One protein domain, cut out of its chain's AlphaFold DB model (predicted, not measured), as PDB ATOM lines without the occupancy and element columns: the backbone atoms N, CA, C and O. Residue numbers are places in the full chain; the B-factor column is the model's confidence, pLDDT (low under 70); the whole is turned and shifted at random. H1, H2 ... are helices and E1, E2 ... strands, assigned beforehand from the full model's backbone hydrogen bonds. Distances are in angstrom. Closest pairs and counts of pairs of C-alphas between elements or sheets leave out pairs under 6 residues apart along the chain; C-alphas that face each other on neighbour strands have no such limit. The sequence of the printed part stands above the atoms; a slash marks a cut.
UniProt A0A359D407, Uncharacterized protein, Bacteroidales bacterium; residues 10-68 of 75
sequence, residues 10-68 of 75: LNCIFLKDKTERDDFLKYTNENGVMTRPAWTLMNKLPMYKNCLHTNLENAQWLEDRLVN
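Overview. This is residues 10 to 68 of the 75 residues of an uncharacterized protein of Bacteroidales bacterium (UniProt A0A359D407). A small ribbon of two strands, E1 and E2, has H1 packed near E2 and reaching away toward one end of an elongated model, while H2 lies toward the other end. Residues 31 to 56, a long stretch with no named element, start beyond the end of H1, run back past E2, go out to the other end and fold back into H2. The printed part has 59 residues with two named strands and two named helices, in the order E1, H1, H2, E2; the sheet E1 - E2 is antiparallel. The class is mixed, helices and strands, with under half of the residues in named elements. The whole is loose, with a radius of gyration of the C-alphas of 13.0 A and spans of 40 by 22 by 22 A.

Arrangement. E1, residues 11 to 14, and E2, residues 66 to 68, are antiparallel neighbours at 152 degrees between their directions. N 13 and O 67 are 2.9 A apart and N 67 and O 13 are 3.0 A apart, both within hydrogen-bond range. The closest C-alphas of H1, residues 18 to 30, and E2 are those of Arg 21 and Val 67, 7.0 A apart. For E1 and H2, residues 57 to 63, the closest are those of Phe 14 and Leu 62, 7.9 A apart. H1 and H2 are only just apart, at 8.3 A between their closest C-alphas. Residues 36 to 37 make a short antiparallel pairing with residues 67 to 68 of E2. In H1 and H2 every O i to N i+4 pair is within hydrogen-bond range.

Along the chain. E1 begins at C-alpha 11 (34.990, -13.409, 28.236) and is 10.6 A long. H1 is 18.1 A long and ends at C-alpha 30 (28.558, -21.239, 10.818). H2 is 9.9 A long. E2, 6.7 A long, ends at C-alpha 68 (33.805, -12.149, 22.614).

Size, cuts and confidence. The two C-alphas farthest apart, those of Asn 31 and Leu 52, are 40.5 A apart. The link from H1 to H2 is long, with 26 residues, and the links E1 to H1 and H2 to E2 are tight. The printed part has no cut. Its mean pLDDT is 97.5, and no printed residue is under 70.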
ATOM      1  N   LEU A  10      31.741 -10.968  30.664       92.44
ATOM      2  CA  LEU A  10      32.204 -11.031  29.285       92.44
ATOM      3  C   LEU A  10      33.587 -11.673  29.251       92.44
ATOM      4  O   LEU A  10      34.502 -11.215  29.935       92.44
ATOM      5  N   ASN A  11      33.722 -12.730  28.456       94.69
ATOM      6  CA  ASN A  11      34.990 -13.409  28.236       94.69
ATOM      7  C   ASN A  11      35.407 -13.196  26.786       94.69
ATOM      8  O   ASN A  11      34.581 -13.281  25.872       94.69
ATOM      9  N   CYS A  12      36.690 -12.925  26.585       96.50
ATOM     10  CA  CYS A  12      37.233 -12.595  25.279       96.50
ATOM     11  C   CYS A  12      38.554 -13.322  25.048       96.50
ATOM     12  O   CYS A  12      39.268 -13.648  25.998       96.50
ATOM     13  N   ILE A  13      38.896 -13.511  23.779       97.25
ATOM     14  CA  ILE A  13      40.200 -14.002  23.332       97.25
ATOM     15  C   ILE A  13      40.801 -13.033  22.311       97.25
ATOM     16  O   ILE A  13      40.072 -12.276  21.664       97.25
ATOM     17  N   PHE A  14      42.127 -13.069  22.175       97.81
ATOM     18  CA  PHE A  14      42.860 -12.335  21.148       97.81
ATOM     19  C   PHE A  14      43.286 -13.268  20.027       97.81
ATOM     20  O   PHE A  14      43.847 -14.332  20.278       97.81
ATOM     21  N   LEU A  15      43.029 -12.826  18.805       98.38
ATOM     22  CA  LEU A  15      43.499 -13.443  17.575       98.38
ATOM     23  C   LEU A  15      44.695 -12.628  17.053       98.38
ATOM     24  O   LEU A  15      44.965 -11.516  17.518       98.38
ATOM     25  N   LYS A  16      45.444 -13.178  16.104       98.12
ATOM     26  CA  LYS A  16      46.666 -12.574  15.560       98.12
ATOM     27  C   LYS A  16      46.401 -11.237  14.870       98.12
ATOM     28  O   LYS A  16      47.152 -10.274  15.063       98.12
ATOM     29  N   ASP A  17      45.351 -11.179  14.058       98.25
ATOM     30  CA  ASP A  17      44.994 -10.037  13.220       98.25
ATOM     31  C   ASP A  17      43.513 -10.074  12.805       98.25
ATOM     32  O   ASP A  17      42.765 -10.978  13.176       98.25
ATOM     33  N   LYS A  18      43.099  -9.058  12.039       98.06
ATOM     34  CA  LYS A  18      41.723  -8.879  11.570       98.06
ATOM     35  C   LYS A  18      41.223 -10.032  10.710       98.06
ATOM     36  O   LYS A  18      40.065 -10.412  10.843       98.06
ATOM     37  N   THR A  19      42.077 -10.567   9.843       98.56
ATOM     38  CA  THR A  19      41.705 -11.660   8.944       98.56
ATOM     39  C   THR A  19      41.422 -12.912   9.756       98.56
ATOM     40  O   THR A  19      40.329 -13.460   9.649       98.56
ATOM     41  N   GLU A  20      42.330 -13.292  10.658       98.62
ATOM     42  CA  GLU A  20      42.110 -14.453  11.527       98.62
ATOM     43  C   GLU A  20      40.899 -14.254  12.455       98.62
ATOM     44  O   GLU A  20      40.125 -15.182  12.690       98.62
ATOM     45  N   ARG A  21      40.687 -13.029  12.949       98.38
ATOM     46  CA  ARG A  21      39.507 -12.658  13.739       98.38
ATOM     47  C   ARG A  21      38.219 -12.892  12.949       98.38
ATOM     48  O   ARG A  21      37.300 -13.529  13.466       98.38
ATOM     49  N   ASP A  22      38.136 -12.374  11.727       98.56
ATOM     50  CA  ASP A  22      36.954 -12.499  10.870       98.56
ATOM     51  C   ASP A  22      36.715 -13.963  10.447       98.56
ATOM     52  O   ASP A  22      35.574 -14.434  10.501       98.56
ATOM     53  N   ASP A  23      37.777 -14.715  10.139       98.62
ATOM     54  CA  ASP A  23      37.707 -16.147   9.819       98.62
ATOM     55  C   ASP A  23      37.212 -16.975  11.014       98.62
ATOM     56  O   ASP A  23      36.326 -17.822  10.866       98.62
ATOM     57  N   PHE A  24      37.718 -16.696  12.222       98.50
ATOM     58  CA  PHE A  24      37.267 -17.348  13.451       98.50
ATOM     59  C   PHE A  24      35.784 -17.073  13.727       98.50
ATOM     60  O   PHE A  24      35.026 -17.996  14.043       98.50
ATOM     61  N   LEU A  25      35.352 -15.812  13.594       98.56
ATOM     62  CA  LEU A  25      33.945 -15.436  13.748       98.56
ATOM     63  C   LEU A  25      33.066 -16.180  12.747       98.56
ATOM     64  O   LEU A  25      32.039 -16.731  13.141       98.56
ATOM     65  N   LYS A  26      33.461 -16.221  11.474       98.69
ATOM     66  CA  LYS A  26      32.715 -16.929  10.434       98.69
ATOM     67  C   LYS A  26      32.602 -18.416  10.758       98.69
ATOM     68  O   LYS A  26      31.489 -18.917  10.894       98.69
ATOM     69  N   TYR A  27      33.735 -19.084  10.968       98.62
ATOM     70  CA  TYR A  27      33.787 -20.515  11.262       98.62
ATOM     71  C   TYR A  27      32.915 -20.883  12.467       98.62
ATOM     72  O   TYR A  27      32.111 -21.812  12.404       98.62
ATOM     73  N   THR A  28      33.044 -20.149  13.573       98.19
ATOM     74  CA  THR A  28      32.296 -20.461  14.800       98.19
ATOM     75  C   THR A  28      30.797 -20.224  14.643       98.19
ATOM     76  O   THR A  28      30.015 -21.099  15.019       98.19
ATOM     77  N   ASN A  29      30.387 -19.106  14.036       98.00
ATOM     78  CA  ASN A  29      28.969 -18.816  13.825       98.00
ATOM     79  C   ASN A  29      28.319 -19.784  12.817       98.00
ATOM     80  O   ASN A  29      27.190 -20.213  13.049       98.00
ATOM     81  N   GLU A  30      29.026 -20.201  11.758       98.44
ATOM     82  CA  GLU A  30      28.558 -21.239  10.818       98.44
ATOM     83  C   GLU A  30      28.362 -22.605  11.498       98.44
ATOM     84  O   GLU A  30      27.498 -23.381  11.096       98.44
ATOM     85  N   ASN A  31      29.105 -22.877  12.576       98.00
ATOM     86  CA  ASN A  31      28.980 -24.087  13.397       98.00
ATOM     87  C   ASN A  31      28.062 -23.902  14.625       98.00
ATOM     88  O   ASN A  31      28.092 -24.708  15.556       98.00
ATOM     89  N   GLY A  32      27.251 -22.839  14.663       95.62
ATOM     90  CA  GLY A  32      26.269 -22.601  15.730       95.62
ATOM     91  C   GLY A  32      26.858 -22.120  17.062       95.62
ATOM     92  O   GLY A  32      26.137 -22.025  18.057       95.62
ATOM     93  N   VAL A  33      28.149 -21.784  17.107       95.44
ATOM     94  CA  VAL A  33      28.789 -21.181  18.281       95.44
ATOM     95  C   VAL A  33      28.712 -19.665  18.152       95.44
ATOM     96  O   VAL A  33      29.406 -19.060  17.339       95.44
ATOM     97  N   MET A  34      27.885 -19.036  18.988       94.31
ATOM     98  CA  MET A  34      27.696 -17.587  18.951       94.31
ATOM     99  C   MET A  34      28.918 -16.855  19.514       94.31
ATOM    100  O   MET A  34      29.082 -16.716  20.730       94.31
ATOM    101  N   THR A  35      29.751 -16.345  18.615       97.38
ATOM    102  CA  THR A  35      30.883 -15.464  18.919       97.38
ATOM    103  C   THR A  35      30.647 -14.098  18.288       97.38
ATOM    104  O   THR A  35      29.917 -13.965  17.302       97.38
ATOM    105  N   ARG A  36      31.217 -13.047  18.883       97.44
ATOM    106  CA  ARG A  36      31.006 -11.667  18.421       97.44
ATOM    107  C   ARG A  36      32.323 -10.902  18.403       97.44
ATOM    108  O   ARG A  36      33.129 -11.106  19.309       97.44
ATOM    109  N   PRO A  37      32.560 -10.000  17.438       97.56
ATOM    110  CA  PRO A  37      33.703  -9.095  17.518       97.56
ATOM    111  C   PRO A  37      33.573  -8.160  18.731       97.56
ATOM    112  O   PRO A  37      32.516  -8.078  19.369       97.56
ATOM    113  N   ALA A  38      34.645  -7.425  19.029       96.69
ATOM    114  CA  ALA A  38      34.566  -6.236  19.871       96.69
ATOM    115  C   ALA A  38      33.524  -5.232  19.339       96.69
ATOM    116  O   ALA A  38      33.184  -5.227  18.154       96.69
ATOM    117  N   TRP A  39      33.043  -4.350  20.215       96.31
ATOM    118  CA  TRP A  39      32.234  -3.216  19.782       96.31
ATOM    119  C   TRP A  39      33.019  -2.316  18.834       96.31
ATOM    120  O   TRP A  39      34.196  -2.036  19.067       96.31
ATOM    121  N   THR A  40      32.327  -1.818  17.810       96.50
ATOM    122  CA  THR A  40      32.857  -0.796  16.911       96.50
ATOM    123  C   THR A  40      33.306   0.423  17.711       96.50
ATOM    124  O   THR A  40      32.542   0.940  18.534       96.50
ATOM    125  N   LEU A  41      34.522   0.905  17.454       97.50
ATOM    126  CA  LEU A  41      35.042   2.093  18.129       97.50
ATOM    127  C   LEU A  41      34.127   3.303  17.915       97.50
ATOM    128  O   LEU A  41      33.636   3.550  16.813       97.50
ATOM    129  N   MET A  42      33.946   4.096  18.972       97.69
ATOM    130  CA  MET A  42      33.009   5.224  18.980       97.69
ATOM    131  C   MET A  42      33.264   6.200  17.830       97.69
ATOM    132  O   MET A  42      32.324   6.585  17.145       97.69
ATOM    133  N   ASN A  43      34.525   6.531  17.541       97.12
ATOM    134  CA  ASN A  43      34.902   7.443  16.457       97.12
ATOM    135  C   ASN A  43      34.582   6.914  15.044       97.12
ATOM    136  O   ASN A  43      34.674   7.666  14.079       97.12
ATOM    137  N   LYS A  44      34.207   5.638  14.894       96.62
ATOM    138  CA  LYS A  44      33.727   5.064  13.626       96.62
ATOM    139  C   LYS A  44      32.202   5.136  13.490       96.62
ATOM    140  O   LYS A  44      31.680   4.952  12.393       96.62
ATOM    141  N   LEU A  45      31.473   5.398  14.578       97.81
ATOM    142  CA  LEU A  45      30.015   5.486  14.554       97.81
ATOM    143  C   LEU A  45      29.559   6.803  13.901       97.81
ATOM    144  O   LEU A  45      30.130   7.855  14.197       97.81
ATOM    145  N   PRO A  46      28.485   6.803  13.082       98.00
ATOM    146  CA  PRO A  46      28.022   8.003  12.378       98.00
ATOM    147  C   PRO A  46      27.752   9.214  13.278       98.00
ATOM    148  O   PRO A  46      27.985  10.344  12.858       98.00
ATOM    149  N   MET A  47      27.295   8.975  14.510       97.75
ATOM    150  CA  MET A  47      26.995  10.013  15.499       97.75
ATOM    151  C   MET A  47      28.251  10.693  16.069       97.75
ATOM    152  O   MET A  47      28.177  11.854  16.458       97.75
ATOM    153  N   TYR A  48      29.400  10.007  16.094       97.81
ATOM    154  CA  TYR A  48      30.622  10.493  16.753       97.81
ATOM    155  C   TYR A  48      31.828  10.633  15.820       97.81
ATOM    156  O   TYR A  48      32.888  11.068  16.261       97.81
ATOM    157  N   LYS A  49      31.689  10.314  14.528       96.75
ATOM    158  CA  LYS A  49      32.788  10.384  13.547       96.75
ATOM    159  C   LYS A  49      33.433  11.766  13.398       96.75
ATOM    160  O   LYS A  49      34.570  11.856  12.962       96.75
ATOM    161  N   ASN A  50      32.703  12.829  13.750       97.44
ATOM    162  CA  ASN A  50      33.176  14.214  13.696       97.44
ATOM    163  C   ASN A  50      33.547  14.771  15.084       97.44
ATOM    164  O   ASN A  50      33.862  15.953  15.207       97.44
ATOM    165  N   CYS A  51      33.454  13.963  16.145       97.88
ATOM    166  CA  CYS A  51      33.855  14.378  17.484       97.88
ATOM    167  C   CYS A  51      35.378  14.304  17.630       97.88
ATOM    168  O   CYS A  51      36.035  13.463  17.018       97.88
ATOM    169  N   LEU A  52      35.933  15.164  18.485       97.31
ATOM    170  CA  LEU A  52      37.356  15.136  18.806       97.31
ATOM    171  C   LEU A  52      37.737  13.782  19.417       97.31
ATOM    172  O   LEU A  52      37.104  13.308  20.360       97.31
ATOM    173  N   HIS A  53      38.819  13.204  18.917       95.75
ATOM    174  CA  HIS A  53      39.481  12.053  19.511       95.75
ATOM    175  C   HIS A  53      40.995  12.194  19.336       95.75
ATOM    176  O   HIS A  53      41.471  12.869  18.424       95.75
ATOM    177  N   THR A  54      41.761  11.566  20.220       96.19
ATOM    178  CA  THR A  54      43.228  11.545  20.159       96.19
ATOM    179  C   THR A  54      43.711  10.282  19.434       96.19
ATOM    180  O   THR A  54      42.969   9.696  18.638       96.19
ATOM    181  N   ASN A  55      44.963   9.870  19.666       97.38
ATOM    182  CA  ASN A  55      45.475   8.596  19.171       97.38
ATOM    183  C   ASN A  55      44.704   7.422  19.805       97.38
ATOM    184  O   ASN A  55      44.583   7.334  21.027       97.38
ATOM    185  N   LEU A  56      44.213   6.513  18.963       97.56
ATOM    186  CA  LEU A  56      43.424   5.337  19.339       97.56
ATOM    187  C   LEU A  56      44.082   4.023  18.885       97.56
ATOM    188  O   LEU A  56      43.389   3.018  18.757       97.56
ATOM    189  N   GLU A  57      45.394   4.012  18.644       98.06
ATOM    190  CA  GLU A  57      46.145   2.848  18.143       98.06
ATOM    191  C   GLU A  57      45.862   1.563  18.935       98.06
ATOM    192  O   GLU A  57      45.482   0.554  18.348       98.06
ATOM    193  N   ASN A  58      45.925   1.610  20.269       97.56
ATOM    194  CA  ASN A  58      45.621   0.443  21.107       97.56
ATOM    195  C   ASN A  58      44.167  -0.020  20.951       97.56
ATOM    196  O   ASN A  58      43.898  -1.215  20.880       97.56
ATOM    197  N   ALA A  59      43.219   0.916  20.883       97.62
ATOM    198  CA  ALA A  59      41.808   0.580  20.729       97.62
ATOM    199  C   ALA A  59      41.538  -0.069  19.361       97.62
ATOM    200  O   ALA A  59      40.787  -1.038  19.279       97.62
ATOM    201  N   GLN A  60      42.194   0.417  18.305       97.62
ATOM    202  CA  GLN A  60      42.129  -0.156  16.957       97.62
ATOM    203  C   GLN A  60      42.792  -1.538  16.913       97.62
ATOM    204  O   GLN A  60      42.215  -2.483  16.382       97.62
ATOM    205  N   TRP A  61      43.956  -1.683  17.553       97.81
ATOM    206  CA  TRP A  61      44.662  -2.957  17.667       97.81
ATOM    207  C   TRP A  61      43.803  -4.028  18.350       97.81
ATOM    208  O   TRP A  61      43.771  -5.170  17.881       97.81
ATOM    209  N   LEU A  62      43.088  -3.650  19.419       97.88
ATOM    210  CA  LEU A  62      42.144  -4.512  20.134       97.88
ATOM    211  C   LEU A  62      40.910  -4.835  19.280       97.88
ATOM    212  O   LEU A  62      40.524  -5.999  19.204       97.88
ATOM    213  N   GLU A  63      40.301  -3.846  18.623       97.88
ATOM    214  CA  GLU A  63      39.108  -4.042  17.780       97.88
ATOM    215  C   GLU A  63      39.367  -5.022  16.625       97.88
ATOM    216  O   GLU A  63      38.489  -5.818  16.276       97.88
ATOM    217  N   ASP A  64      40.576  -5.013  16.059       98.06
ATOM    218  CA  ASP A  64      40.966  -5.930  14.989       98.06
ATOM    219  C   ASP A  64      41.214  -7.368  15.470       98.06
ATOM    220  O   ASP A  64      41.247  -8.271  14.645       98.06
ATOM    221  N   ARG A  65      41.375  -7.618  16.774       98.44
ATOM    222  CA  ARG A  65      41.842  -8.924  17.289       98.44
ATOM    223  C   ARG A  65      40.918  -9.581  18.294       98.44
ATOM    224  O   ARG A  65      40.968 -10.795  18.462       98.44
ATOM    225  N   LEU A  66      40.116  -8.799  19.001       98.25
ATOM    226  CA  LEU A  66      39.322  -9.291  20.114       98.25
ATOM    227  C   LEU A  66      38.026  -9.941  19.618       98.25
ATOM    228  O   LEU A  66      37.252  -9.342  18.862       98.25
ATOM    229  N   VAL A  67      37.774 -11.155  20.107       98.25
ATOM    230  CA  VAL A  67      36.500 -11.870  19.956       98.25
ATOM    231  C   VAL A  67      35.908 -12.140  21.327       98.25
ATOM    232  O   VAL A  67      36.560 -12.710  22.199       98.25
ATOM    233  N   ASN A  68      34.649 -11.759  21.499       97.69
ATOM    234  CA  ASN A  68      33.805 -12.149  22.614       97.69
ATOM    235  C   ASN A  68      33.299 -13.578  22.395       97.69
ATOM    236  O   ASN A  68      32.682 -13.878  21.366       97.69
TER     237      ASN A  68